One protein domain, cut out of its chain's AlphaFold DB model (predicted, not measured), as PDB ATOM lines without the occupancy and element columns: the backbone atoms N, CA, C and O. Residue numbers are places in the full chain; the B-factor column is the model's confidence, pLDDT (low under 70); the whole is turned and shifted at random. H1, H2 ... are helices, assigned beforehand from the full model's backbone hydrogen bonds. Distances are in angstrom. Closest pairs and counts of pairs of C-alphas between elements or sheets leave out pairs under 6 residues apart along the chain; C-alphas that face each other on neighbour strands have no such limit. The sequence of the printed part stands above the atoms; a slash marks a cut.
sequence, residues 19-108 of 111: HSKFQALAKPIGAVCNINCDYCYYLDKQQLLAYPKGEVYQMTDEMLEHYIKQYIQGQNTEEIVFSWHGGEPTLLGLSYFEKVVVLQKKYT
ATOM      1  N   HIS A  19     140.182 115.526  97.027       95.50
ATOM      2  CA  HIS A  19     139.324 115.303  95.869       95.50
ATOM      3  C   HIS A  19     138.703 116.635  95.435       95.50
ATOM      4  O   HIS A  19     138.216 117.404  96.267       95.50
ATOM      5  N   SER A  20     138.741 116.910  94.134       94.69
ATOM      6  CA  SER A  20     138.081 118.069  93.538       94.69
ATOM      7  C   SER A  20     137.421 117.670  92.224       94.69
ATOM      8  O   SER A  20     138.046 117.077  91.342       94.69
ATOM      9  N   LYS A  21     136.138 117.997  92.092       95.81
ATOM     10  CA  LYS A  21     135.348 117.750  90.886       95.81
ATOM     11  C   LYS A  21     134.462 118.955  90.629       95.81
ATOM     12  O   LYS A  21     133.841 119.480  91.551       95.81
ATOM     13  N   PHE A  22     134.399 119.378  89.377       96.00
ATOM     14  CA  PHE A  22     133.455 120.387  88.915       96.00
ATOM     15  C   PHE A  22     133.013 120.038  87.499       96.00
ATOM     16  O   PHE A  22     133.628 119.205  86.836       96.00
ATOM     17  N   GLN A  23     131.937 120.667  87.036       96.25
ATOM     18  CA  GLN A  23     131.431 120.442  85.692       96.25
ATOM     19  C   GLN A  23     131.318 121.758  84.939       96.25
ATOM     20  O   GLN A  23     130.722 122.715  85.430       96.25
ATOM     21  N   ALA A  24     131.890 121.789  83.738       94.75
ATOM     22  CA  ALA A  24     131.731 122.886  82.798       94.75
ATOM     23  C   ALA A  24     130.945 122.415  81.571       94.75
ATOM     24  O   ALA A  24     131.132 121.303  81.073       94.75
ATOM     25  N   LEU A  25     130.075 123.295  81.078       95.50
ATOM     26  CA  LEU A  25     129.330 123.104  79.840       95.50
ATOM     27  C   LEU A  25     130.001 123.927  78.736       95.50
ATOM     28  O   LEU A  25     129.768 125.134  78.625       95.50
ATOM     29  N   ALA A  26     130.848 123.286  77.935       96.19
ATOM     30  CA  ALA A  26     131.533 123.950  76.834       96.19
ATOM     31  C   ALA A  26     130.569 124.188  75.670       96.19
ATOM     32  O   ALA A  26     129.768 123.318  75.333       96.19
ATOM     33  N   LYS A  27     130.664 125.359  75.032       94.69
ATOM     34  CA  LYS A  27     129.844 125.725  73.868       94.69
ATOM     35  C   LYS A  27     130.720 126.007  72.645       94.69
ATOM     36  O   LYS A  27     130.885 127.173  72.290       94.69
ATOM     37  N   PRO A  28     131.332 124.970  72.042       94.69
ATOM     38  CA  PRO A  28     132.365 125.135  71.023       94.69
ATOM     39  C   PRO A  28     131.885 125.781  69.726       94.69
ATOM     40  O   PRO A  28     132.737 126.272  69.000       94.69
ATOM     41  N   ILE A  29     130.577 125.799  69.441       91.81
ATOM     42  CA  ILE A  29     130.004 126.454  68.252       91.81
ATOM     43  C   ILE A  29     129.143 127.693  68.589       91.81
ATOM     44  O   ILE A  29     128.345 128.184  67.786       91.81
ATOM     45  N   GLY A  30     129.247 128.193  69.827       89.75
ATOM     46  CA  GLY A  30     128.400 129.283  70.307       89.75
ATOM     47  C   GLY A  30     126.914 128.957  70.131       89.75
ATOM     48  O   GLY A  30     126.490 127.840  70.415       89.75
ATOM     49  N   ALA A  31     126.130 129.932  69.671       90.25
ATOM     50  CA  ALA A  31     124.688 129.811  69.432       90.25
ATOM     51  C   ALA A  31     124.304 129.302  68.024       90.25
ATOM     52  O   ALA A  31     123.138 129.403  67.646       90.25
ATOM     53  N   VAL A  32     125.246 128.792  67.222       88.81
ATOM     54  CA  VAL A  32     124.976 128.319  65.849       88.81
ATOM     55  C   VAL A  32     124.223 126.993  65.857       88.81
ATOM     56  O   VAL A  32     124.709 126.003  66.392       88.81
ATOM     57  N   CYS A  33     123.042 126.967  65.243       91.00
ATOM     58  CA  CYS A  33     122.143 125.815  65.215       91.00
ATOM     59  C   CYS A  33     121.484 125.684  63.838       91.00
ATOM     60  O   CYS A  33     121.276 126.685  63.153       91.00
ATOM     61  N   ASN A  34     121.114 124.462  63.458       92.81
ATOM     62  CA  ASN A  34     120.357 124.160  62.240       92.81
ATOM     63  C   ASN A  34     118.841 124.048  62.477       92.81
ATOM     64  O   ASN A  34     118.092 123.835  61.526       92.81
ATOM     65  N   ILE A  35     118.385 124.187  63.724       92.19
ATOM     66  CA  ILE A  35     116.969 124.169  64.101       92.19
ATOM     67  C   ILE A  35     116.633 125.474  64.824       92.19
ATOM     68  O   ILE A  35     117.389 125.931  65.684       92.19
ATOM     69  N   ASN A  36     115.476 126.045  64.494       91.69
ATOM     70  CA  ASN A  36     114.941 127.250  65.118       91.69
ATOM     71  C   ASN A  36     113.766 126.909  66.046       91.69
ATOM     72  O   ASN A  36     112.616 127.139  65.691       91.69
ATOM     73  N   CYS A  37     114.035 126.277  67.192       93.25
ATOM     74  CA  CYS A  37     112.963 125.885  68.113       93.25
ATOM     75  C   CYS A  37     112.305 127.121  68.746       93.25
ATOM     76  O   CYS A  37     113.012 127.957  69.309       93.25
ATOM     77  N   ASP A  38     110.970 127.168  68.775       94.00
ATOM     78  CA  ASP A  38     110.193 128.317  69.281       94.00
ATOM     79  C   ASP A  38     110.472 128.669  70.755       94.00
ATOM     80  O   ASP A  38     110.253 129.791  71.198       94.00
ATOM     81  N   TYR A  39     110.973 127.706  71.531       92.50
ATOM     82  CA  TYR A  39     111.311 127.863  72.949       92.50
ATOM     83  C   TYR A  39     112.814 128.084  73.204       92.50
ATOM     84  O   TYR A  39     113.253 128.114  74.359       92.50
ATOM     85  N   CYS A  40     113.645 128.188  72.160       91.88
ATOM     86  CA  CYS A  40     115.095 128.269  72.322       91.88
ATOM     87  C   CYS A  40     115.567 129.701  72.596       91.88
ATOM     88  O   CYS A  40     115.876 130.460  71.683       91.88
ATOM     89  N   TYR A  41     115.776 130.029  73.871       89.06
ATOM     90  CA  TYR A  41     116.364 131.318  74.273       89.06
ATOM     91  C   TYR A  41     117.810 131.539  73.774       89.06
ATOM     92  O   TYR A  41     118.386 132.613  73.962       89.06
ATOM     93  N   TYR A  42     118.472 130.498  73.251       87.81
ATOM     94  CA  TYR A  42     119.910 130.526  72.986       87.81
ATOM     95  C   TYR A  42     120.264 131.065  71.595       87.81
ATOM     96  O   TYR A  42     121.347 131.629  71.451       87.81
ATOM     97  N   LEU A  43     119.371 130.952  70.605       80.69
ATOM     98  CA  LEU A  43     119.618 131.383  69.219       80.69
ATOM     99  C   LEU A  43     119.754 132.902  69.099       80.69
ATOM    100  O   LEU A  43     120.700 133.394  68.484       80.69
ATOM    101  N   ASP A  44     118.888 133.642  69.793       78.50
ATOM    102  CA  ASP A  44     118.881 135.110  69.793       78.50
ATOM    103  C   ASP A  44     120.183 135.717  70.335       78.50
ATOM    104  O   ASP A  44     120.508 136.880  70.078       78.50
ATOM    105  N   LYS A  45     121.002 134.919  71.038       74.50
ATOM    106  CA  LYS A  45     122.317 135.363  71.512       74.50
ATOM    107  C   LYS A  45     123.298 135.660  70.386       74.50
ATOM    108  O   LYS A  45     124.227 136.423  70.630       74.50
ATOM    109  N   GLN A  46     123.101 135.127  69.179       67.62
ATOM    110  CA  GLN A  46     123.920 135.513  68.024       67.62
ATOM    111  C   GLN A  46     123.831 137.023  67.756       67.62
ATOM    112  O   GLN A  46     124.842 137.677  67.513       67.62
ATOM    113  N   GLN A  47     122.622 137.585  67.860       66.88
ATOM    114  CA  GLN A  47     122.379 139.009  67.625       66.88
ATOM    115  C   GLN A  47     122.941 139.864  68.768       66.88
ATOM    116  O   GLN A  47     123.571 140.889  68.522       66.88
ATOM    117  N   LEU A  48     122.773 139.412  70.017       67.06
ATOM    118  CA  LEU A  48     123.260 140.117  71.211       67.06
ATOM    119  C   LEU A  48     124.786 140.156  71.319       67.06
ATOM    120  O   LEU A  48     125.345 141.122  71.828       67.06
ATOM    121  N   LEU A  49     125.463 139.103  70.865       68.31
ATOM    122  CA  LEU A  49     126.918 138.989  70.941       68.31
ATOM    123  C   LEU A  49     127.626 139.600  69.720       68.31
ATOM    124  O   LEU A  49     128.822 139.377  69.550       68.31
ATOM    125  N   ALA A  50     126.894 140.357  68.890       67.19
ATOM    126  CA  ALA A  50     127.398 141.045  67.705       67.19
ATOM    127  C   ALA A  50     128.261 140.143  66.817       67.19
ATOM    128  O   ALA A  50     129.328 140.550  66.372       67.19
ATOM    129  N   TYR A  51     127.798 138.912  66.590       69.38
ATOM    130  CA  TYR A  51     128.494 137.930  65.772       69.38
ATOM    131  C   TYR A  51     128.807 138.554  64.383       69.38
ATOM    132  O   TYR A  51     127.860 138.762  63.612       69.38
ATOM    133  N   PRO A  52     130.081 138.882  64.033       63.56
ATOM    134  CA  PRO A  52     130.449 139.263  62.672       63.56
ATOM    135  C   PRO A  52     129.863 138.304  61.626       63.56
ATOM    136  O   PRO A  52     130.030 137.079  61.666       63.56
ATOM    137  N   LYS A  53     129.134 138.880  60.668       59.75
ATOM    138  CA  LYS A  53     128.534 138.125  59.567       59.75
ATOM    139  C   LYS A  53     129.646 137.477  58.738       59.75
ATOM    140  O   LYS A  53     130.493 138.182  58.203       59.75
ATOM    141  N   GLY A  54     129.592 136.154  58.591       57.75
ATOM    142  CA  GLY A  54     130.526 135.389  57.759       57.75
ATOM    143  C   GLY A  54     131.723 134.780  58.493       57.75
ATOM    144  O   GLY A  54     132.528 134.121  57.844       57.75
ATOM    145  N   GLU A  55     131.839 134.945  59.814       63.03
ATOM    146  CA  GLU A  55     132.890 134.286  60.601       63.03
ATOM    147  C   GLU A  55     132.462 132.927  61.170       63.03
ATOM    148  O   GLU A  55     131.285 132.660  61.430       63.03
ATOM    149  N   VAL A  56     133.453 132.056  61.364       63.16
ATOM    150  CA  VAL A  56     133.283 130.727  61.949       63.16
ATOM    151  C   VAL A  56     133.234 130.864  63.475       63.16
ATOM    152  O   VAL A  56     134.249 131.146  64.105       63.16
ATOM    153  N   TYR A  57     132.076 130.611  64.092       75.69
ATOM    154  CA  TYR A  57     131.889 130.631  65.558       75.69
ATOM    155  C   TYR A  57     132.383 129.365  66.244       75.69
ATOM    156  O   TYR A  57     131.715 128.830  67.123       75.69
ATOM    157  N   GLN A  58     133.540 128.870  65.826       88.69
ATOM    158  CA  GLN A  58     134.124 127.656  66.357       88.69
ATOM    159  C   GLN A  58     135.261 127.999  67.317       88.69
ATOM    160  O   GLN A  58     136.134 128.810  67.020       88.69
ATOM    161  N   MET A  59     135.282 127.322  68.461       92.75
ATOM    162  CA  MET A  59     136.450 127.262  69.329       92.75
ATOM    163  C   MET A  59     137.660 126.785  68.515       92.75
ATOM    164  O   MET A  59     137.647 125.660  68.009       92.75
ATOM    165  N   THR A  60     138.681 127.636  68.384       93.88
ATOM    166  CA  THR A  60     139.893 127.305  67.619       93.88
ATOM    167  C   THR A  60     140.581 126.069  68.191       93.88
ATOM    168  O   THR A  60     140.362 125.702  69.348       93.88
ATOM    169  N   ASP A  61     141.436 125.430  67.397       95.62
ATOM    170  CA  ASP A  61     142.169 124.240  67.832       95.62
ATOM    171  C   ASP A  61     143.037 124.521  69.066       95.62
ATOM    172  O   ASP A  61     143.073 123.712  69.997       95.62
ATOM    173  N   GLU A  62     143.666 125.698  69.123       97.19
ATOM    174  CA  GLU A  62     144.471 126.134  70.263       97.19
ATOM    175  C   GLU A  62     143.605 126.315  71.513       97.19
ATOM    176  O   GLU A  62     143.981 125.874  72.601       97.19
ATOM    177  N   MET A  63     142.427 126.934  71.367       96.25
ATOM    178  CA  MET A  63     141.492 127.123  72.476       96.25
ATOM    179  C   MET A  63     140.916 125.787  72.956       96.25
ATOM    180  O   MET A  63     140.785 125.575  74.162       96.25
ATOM    181  N   LEU A  64     140.615 124.868  72.036       97.94
ATOM    182  CA  LEU A  64     140.128 123.529  72.354       97.94
ATOM    183  C   LEU A  64     141.154 122.744  73.175       97.94
ATOM    184  O   LEU A  64     140.820 122.180  74.221       97.94
ATOM    185  N   GLU A  65     142.406 122.731  72.720       98.56
ATOM    186  CA  GLU A  65     143.505 122.088  73.432       98.56
ATOM    187  C   GLU A  65     143.734 122.724  74.808       98.56
ATOM    188  O   GLU A  65     143.856 122.010  75.811       98.56
ATOM    189  N   HIS A  66     143.723 124.058  74.880       98.44
ATOM    190  CA  HIS A  66     143.869 124.789  76.135       98.44
ATOM    191  C   HIS A  66     142.751 124.453  77.129       98.44
ATOM    192  O   HIS A  66     143.040 124.109  78.279       98.44
ATOM    193  N   TYR A  67     141.495 124.478  76.673       98.19
ATOM    194  CA  TYR A  67     140.322 124.135  77.474       98.19
ATOM    195  C   TYR A  67     140.421 122.715  78.034       98.19
ATOM    196  O   TYR A  67     140.313 122.530  79.246       98.19
ATOM    197  N   ILE A  68     140.681 121.715  77.185       98.50
ATOM    198  CA  ILE A  68     140.772 120.309  77.610       98.50
ATOM    199  C   ILE A  68     141.882 120.129  78.649       98.50
ATOM    200  O   ILE A  68     141.659 119.507  79.692       98.50
ATOM    201  N   LYS A  69     143.064 120.704  78.396       98.44
ATOM    202  CA  LYS A  69     144.204 120.626  79.314       98.44
ATOM    203  C   LYS A  69     143.866 121.234  80.676       98.44
ATOM    204  O   LYS A  69     144.089 120.586  81.698       98.44
ATOM    205  N   GLN A  70     143.327 122.451  80.702       98.06
ATOM    206  CA  GLN A  70     142.995 123.135  81.954       98.06
ATOM    207  C   GLN A  70     141.852 122.454  82.705       98.06
ATOM    208  O   GLN A  70     141.923 122.313  83.925       98.06
ATOM    209  N   TYR A  71     140.827 121.991  81.988       98.06
ATOM    210  CA  TYR A  71     139.685 121.306  82.585       98.06
ATOM    211  C   TYR A  71     140.101 120.017  83.299       98.06
ATOM    212  O   TYR A  71     139.591 119.723  84.381       98.06
ATOM    213  N   ILE A  72     141.070 119.289  82.734       97.31
ATOM    214  CA  ILE A  72     141.669 118.118  83.378       97.31
ATOM    215  C   ILE A  72     142.529 118.528  84.578       97.31
ATOM    216  O   ILE A  72     142.382 117.971  85.662       97.31
ATOM    217  N   GLN A  73     143.413 119.515  84.410       96.00
ATOM    218  CA  GLN A  73     144.342 119.952  85.461       96.00
ATOM    219  C   GLN A  73     143.648 120.553  86.691       96.00
ATOM    220  O   GLN A  73     144.199 120.493  87.789       96.00
ATOM    221  N   GLY A  74     142.456 121.128  86.520       95.94
ATOM    222  CA  GLY A  74     141.670 121.696  87.614       95.94
ATOM    223  C   GLY A  74     140.977 120.659  88.502       95.94
ATOM    224  O   GLY A  74     140.389 121.036  89.517       95.94
ATOM    225  N   GLN A  75     141.008 119.374  88.138       96.50
ATOM    226  CA  GLN A  75     140.245 118.327  88.813       96.50
ATOM    227  C   GLN A  75     141.156 117.245  89.388       96.50
ATOM    228  O   GLN A  75     142.155 116.847  88.791       96.50
ATOM    229  N   ASN A  76     140.777 116.739  90.557       95.44
ATOM    230  CA  ASN A  76     141.397 115.596  91.207       95.44
ATOM    231  C   ASN A  76     140.312 114.568  91.535       95.44
ATOM    232  O   ASN A  76     139.823 114.474  92.661       95.44
ATOM    233  N   THR A  77     139.911 113.821  90.512       94.94
ATOM    234  CA  THR A  77     138.855 112.813  90.578       94.94
ATOM    235  C   THR A  77     139.172 111.657  89.628       94.94
ATOM    236  O   THR A  77     139.979 111.810  88.714       94.94
ATOM    237  N   GLU A  78     138.560 110.498  89.862       94.00
ATOM    238  CA  GLU A  78     138.722 109.304  89.026       94.00
ATOM    239  C   GLU A  78     138.157 109.498  87.615       94.00
ATOM    240  O   GLU A  78     138.763 109.063  86.640       94.00
ATOM    241  N   GLU A  79     137.031 110.206  87.503       94.44
ATOM    242  CA  GLU A  79     136.328 110.419  86.242       94.44
ATOM    243  C   GLU A  79     136.018 111.901  86.017       94.44
ATOM    244  O   GLU A  79     135.352 112.556  86.832       94.44
ATOM    245  N   ILE A  80     136.445 112.397  84.854       95.94
ATOM    246  CA  ILE A  80     136.194 113.755  84.378       95.94
ATOM    247  C   ILE A  80     135.178 113.707  83.237       95.94
ATOM    248  O   ILE A  80     135.440 113.142  82.177       95.94
ATOM    249  N   VAL A  81     134.028 114.351  83.441       96.56
ATOM    250  CA  VAL A  81     132.939 114.399  82.458       96.56
ATOM    251  C   VAL A  81     133.042 115.675  81.631       96.56
ATOM    252  O   VAL A  81     133.026 116.782  82.174       96.56
ATOM    253  N   PHE A  82     133.111 115.522  80.308       97.62
ATOM    254  CA  PHE A  82     133.038 116.628  79.354       97.62
ATOM    255  C   PHE A  82     131.620 116.750  78.801       97.62
ATOM    256  O   PHE A  82     131.079 115.791  78.255       97.62
ATOM    257  N   SER A  83     131.032 117.942  78.901       97.00
ATOM    258  CA  SER A  83     129.721 118.243  78.324       97.00
ATOM    259  C   SER A  83     129.871 119.275  77.208       97.00
ATOM    260  O   SER A  83     130.175 120.440  77.469       97.00
ATOM    261  N   TRP A  84     129.663 118.834  75.967       96.81
ATOM    262  CA  TRP A  84     129.669 119.676  74.768       96.81
ATOM    263  C   TRP A  84     128.239 120.098  74.434       96.81
ATOM    264  O   TRP A  84     127.351 119.259  74.322       96.81
ATOM    265  N   HIS A  85     128.009 121.398  74.308       94.50
ATOM    266  CA  HIS A  85     126.695 122.000  74.107       94.50
ATOM    267  C   HIS A  85     126.799 123.173  73.124       94.50
ATOM    268  O   HIS A  85     127.845 123.435  72.546       94.50
ATOM    269  N   GLY A  86     125.725 123.943  73.000       87.75
ATOM    270  CA  GLY A  86     125.694 125.220  72.305       87.75
ATOM    271  C   GLY A  86     125.177 125.046  70.893       87.75
ATOM    272  O   GLY A  86     125.635 124.144  70.205       87.75
ATOM    273  N   GLY A  87     124.192 125.877  70.535       91.44
ATOM    274  CA  GLY A  87     123.411 125.747  69.319       91.44
ATOM    275  C   GLY A  87     123.142 124.274  69.047       91.44
ATOM    276  O   GLY A  87     122.602 123.600  69.924       91.44
ATOM    277  N   GLU A  88     123.639 123.786  67.915       94.50
ATOM    278  CA  GLU A  88     123.766 122.358  67.641       94.50
ATOM    279  C   GLU A  88     125.257 121.969  67.522       94.50
ATOM    280  O   GLU A  88     125.883 122.244  66.493       94.50
ATOM    281  N   PRO A  89     125.864 121.327  68.540       95.44
ATOM    282  CA  PRO A  89     127.296 121.033  68.539       95.44
ATOM    283  C   PRO A  89     127.699 120.004  67.475       95.44
ATOM    284  O   PRO A  89     128.859 119.993  67.058       95.44
ATOM    285  N   THR A  90     126.777 119.159  66.995       95.94
ATOM    286  CA  THR A  90     127.090 118.174  65.944       95.94
ATOM    287  C   THR A  90     127.367 118.811  64.579       95.94
ATOM    288  O   THR A  90     127.992 118.168  63.735       95.94
ATOM    289  N   LEU A  91     127.030 120.094  64.384       94.56
ATOM    290  CA  LEU A  91     127.400 120.856  63.186       94.56
ATOM    291  C   LEU A  91     128.915 121.011  63.002       94.56
ATOM    292  O   LEU A  91     129.364 121.266  61.889       94.56
ATOM    293  N   LEU A  92     129.706 120.816  64.062       95.00
ATOM    294  CA  LEU A  92     131.171 120.793  63.991       95.00
ATOM    295  C   LEU A  92     131.716 119.566  63.239       95.00
ATOM    296  O   LEU A  92     132.879 119.555  62.836       95.00
ATOM    297  N   GLY A  93     130.884 118.539  63.036       96.25
ATOM    298  CA  GLY A  93     131.245 117.320  62.323       96.25
ATOM    299  C   GLY A  93     132.096 116.345  63.139       96.25
ATOM    300  O   GLY A  93     132.637 116.658  64.199       96.25
ATOM    301  N   LEU A  94     132.214 115.117  62.628       98.12
ATOM    302  CA  LEU A  94     132.881 114.011  63.324       98.12
ATOM    303  C   LEU A  94     134.366 114.289  63.604       98.12
ATOM    304  O   LEU A  94     134.837 114.021  64.706       98.12
ATOM    305  N   SER A  95     135.081 114.885  62.648       97.75
ATOM    306  CA  SER A  95     136.517 115.175  62.767       97.75
ATOM    307  C   SER A  95     136.847 116.102  63.942       97.75
ATOM    308  O   SER A  95     137.910 115.977  64.558       97.75
ATOM    309  N   TYR A  96     135.925 116.998  64.311       97.00
ATOM    310  CA  TYR A  96     136.060 117.825  65.507       97.00
ATOM    311  C   TYR A  96     136.062 116.968  66.779       97.00
ATOM    312  O   TYR A  96     136.941 117.106  67.630       97.00
ATOM    313  N   PHE A  97     135.117 116.034  66.898       98.12
ATOM    314  CA  PHE A  97     135.010 115.160  68.069       98.12
ATOM    315  C   PHE A  97     136.108 114.089  68.117       98.12
ATOM    316  O   PHE A  97     136.567 113.733  69.201       98.12
ATOM    317  N   GLU A  98     136.613 113.629  66.973       98.50
ATOM    318  CA  GLU A  98     137.816 112.788  66.924       98.50
ATOM    319  C   GLU A  98     139.020 113.520  67.536       98.50
ATOM    320  O   GLU A  98     139.720 112.971  68.394       98.50
ATOM    321  N   LYS A  99     139.215 114.797  67.175       98.38
ATOM    322  CA  LYS A  99     140.261 115.655  67.753       98.38
ATOM    323  C   LYS A  99     140.079 115.851  69.257       98.38
ATOM    324  O   LYS A  99     141.052 115.736  70.003       98.38
ATOM    325  N   VAL A 100     138.845 116.078  69.716       98.38
ATOM    326  CA  VAL A 100     138.506 116.144  71.150       98.38
ATOM    327  C   VAL A 100     139.008 114.900  71.884       98.38
ATOM    328  O   VAL A 100     139.714 115.022  72.884       98.38
ATOM    329  N   VAL A 101     138.694 113.707  71.375       98.38
ATOM    330  CA  VAL A 101     139.087 112.438  72.006       98.38
ATOM    331  C   VAL A 101     140.608 112.266  72.010       98.38
ATOM    332  O   VAL A 101     141.174 111.821  73.013       98.38
ATOM    333  N   VAL A 102     141.293 112.640  70.924       98.56
ATOM    334  CA  VAL A 102     142.765 112.621  70.853       98.56
ATOM    335  C   VAL A 102     143.380 113.526  71.924       98.56
ATOM    336  O   VAL A 102     144.281 113.096  72.648       98.56
ATOM    337  N   LEU A 103     142.871 114.751  72.077       98.62
ATOM    338  CA  LEU A 103     143.353 115.710  73.075       98.62
ATOM    339  C   LEU A 103     143.054 115.252  74.511       98.62
ATOM    340  O   LEU A 103     143.933 115.309  75.368       98.62
ATOM    341  N   GLN A 104     141.851 114.737  74.782       97.88
ATOM    342  CA  GLN A 104     141.494 114.189  76.097       97.88
ATOM    343  C   GLN A 104     142.445 113.057  76.503       97.88
ATOM    344  O   GLN A 104     142.981 113.069  77.612       97.88
ATOM    345  N   LYS A 105     142.735 112.125  75.583       97.38
ATOM    346  CA  LYS A 105     143.716 111.050  75.800       97.38
ATOM    347  C   LYS A 105     145.124 111.597  76.039       97.38
ATOM    348  O   LYS A 105     145.791 111.152  76.967       97.38
ATOM    349  N   LYS A 106     145.560 112.586  75.248       97.94
ATOM    350  CA  LYS A 106     146.879 113.235  75.378       97.94
ATOM    351  C   LYS A 106     147.106 113.825  76.774       97.94
ATOM    352  O   LYS A 106     148.214 113.724  77.296       97.94
ATOM    353  N   TYR A 107     146.079 114.439  77.363       97.81
ATOM    354  CA  TYR A 107     146.176 115.117  78.661       97.81
ATOM    355  C   TYR A 107     145.695 114.292  79.854       97.81
ATOM    356  O   TYR A 107     145.807 114.765  80.984       97.81
ATOM    357  N   THR A 108     145.193 113.075  79.631       94.62
ATOM    358  CA  THR A 108     144.773 112.176  80.712       94.62
ATOM    359  C   THR A 108     145.938 111.969  81.695       94.62
ATOM    360  O   THR A 108     147.024 111.561  81.270       94.62
TER     361      THR A 108
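What this domain is: This is residues 19 to 108 of the 111 residues of the protein "Putative arylsulfatase regulatory protein" of Vibrio maritimus (UniProt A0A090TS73). With little regular structure, this elongated domain sets two helices, H4 and H2, slantwise together at one end, beside extended stretches paired at residues 25 to 26 and 83 to 84, parallel; loops with tiny H1 make the other end. The 90 printed residues hold H1, H2, H3, H4 in that order and no named strand: all helix, with 35 residues in named elements. It is only just compact, close to loose, with radius of gyration of the C-alphas 14.6 A, spanning 40 by 25 by 21 A.

Where its parts are: H4 is residues 94 to 107, 20.3 A from first to last C-alpha; find C-alpha 94 at (132.881, 114.011, 63.324) and C-alpha 107 at (146.176, 115.117, 78.661). H2 is residues 61 to 73, 18.3 A; H3 is 89 to 92, 6.0 A; H1 is 45 to 48, 4.9 A.

How they stand to each other: H4 and H2 touch, closest at the C-alphas of Tyr 107 and Lys 69, 5.9 A. They run the same way at a steep tilt of 41 degrees. H3 and H4 meet only through their tight link. H1 is apart from H2, H3 and H4. In H2 and H4 every O i to N i+4 pair is within hydrogen-bond range; H1 and H3 are too short for one.

The domain as a whole: Look to His 19 and Lys 53 for the farthest C-alphas, 44.2 A. The printed part has no cut; links H1 to H2 and H2 to H3 are long. Residues 46 to 56 have pLDDT under 70.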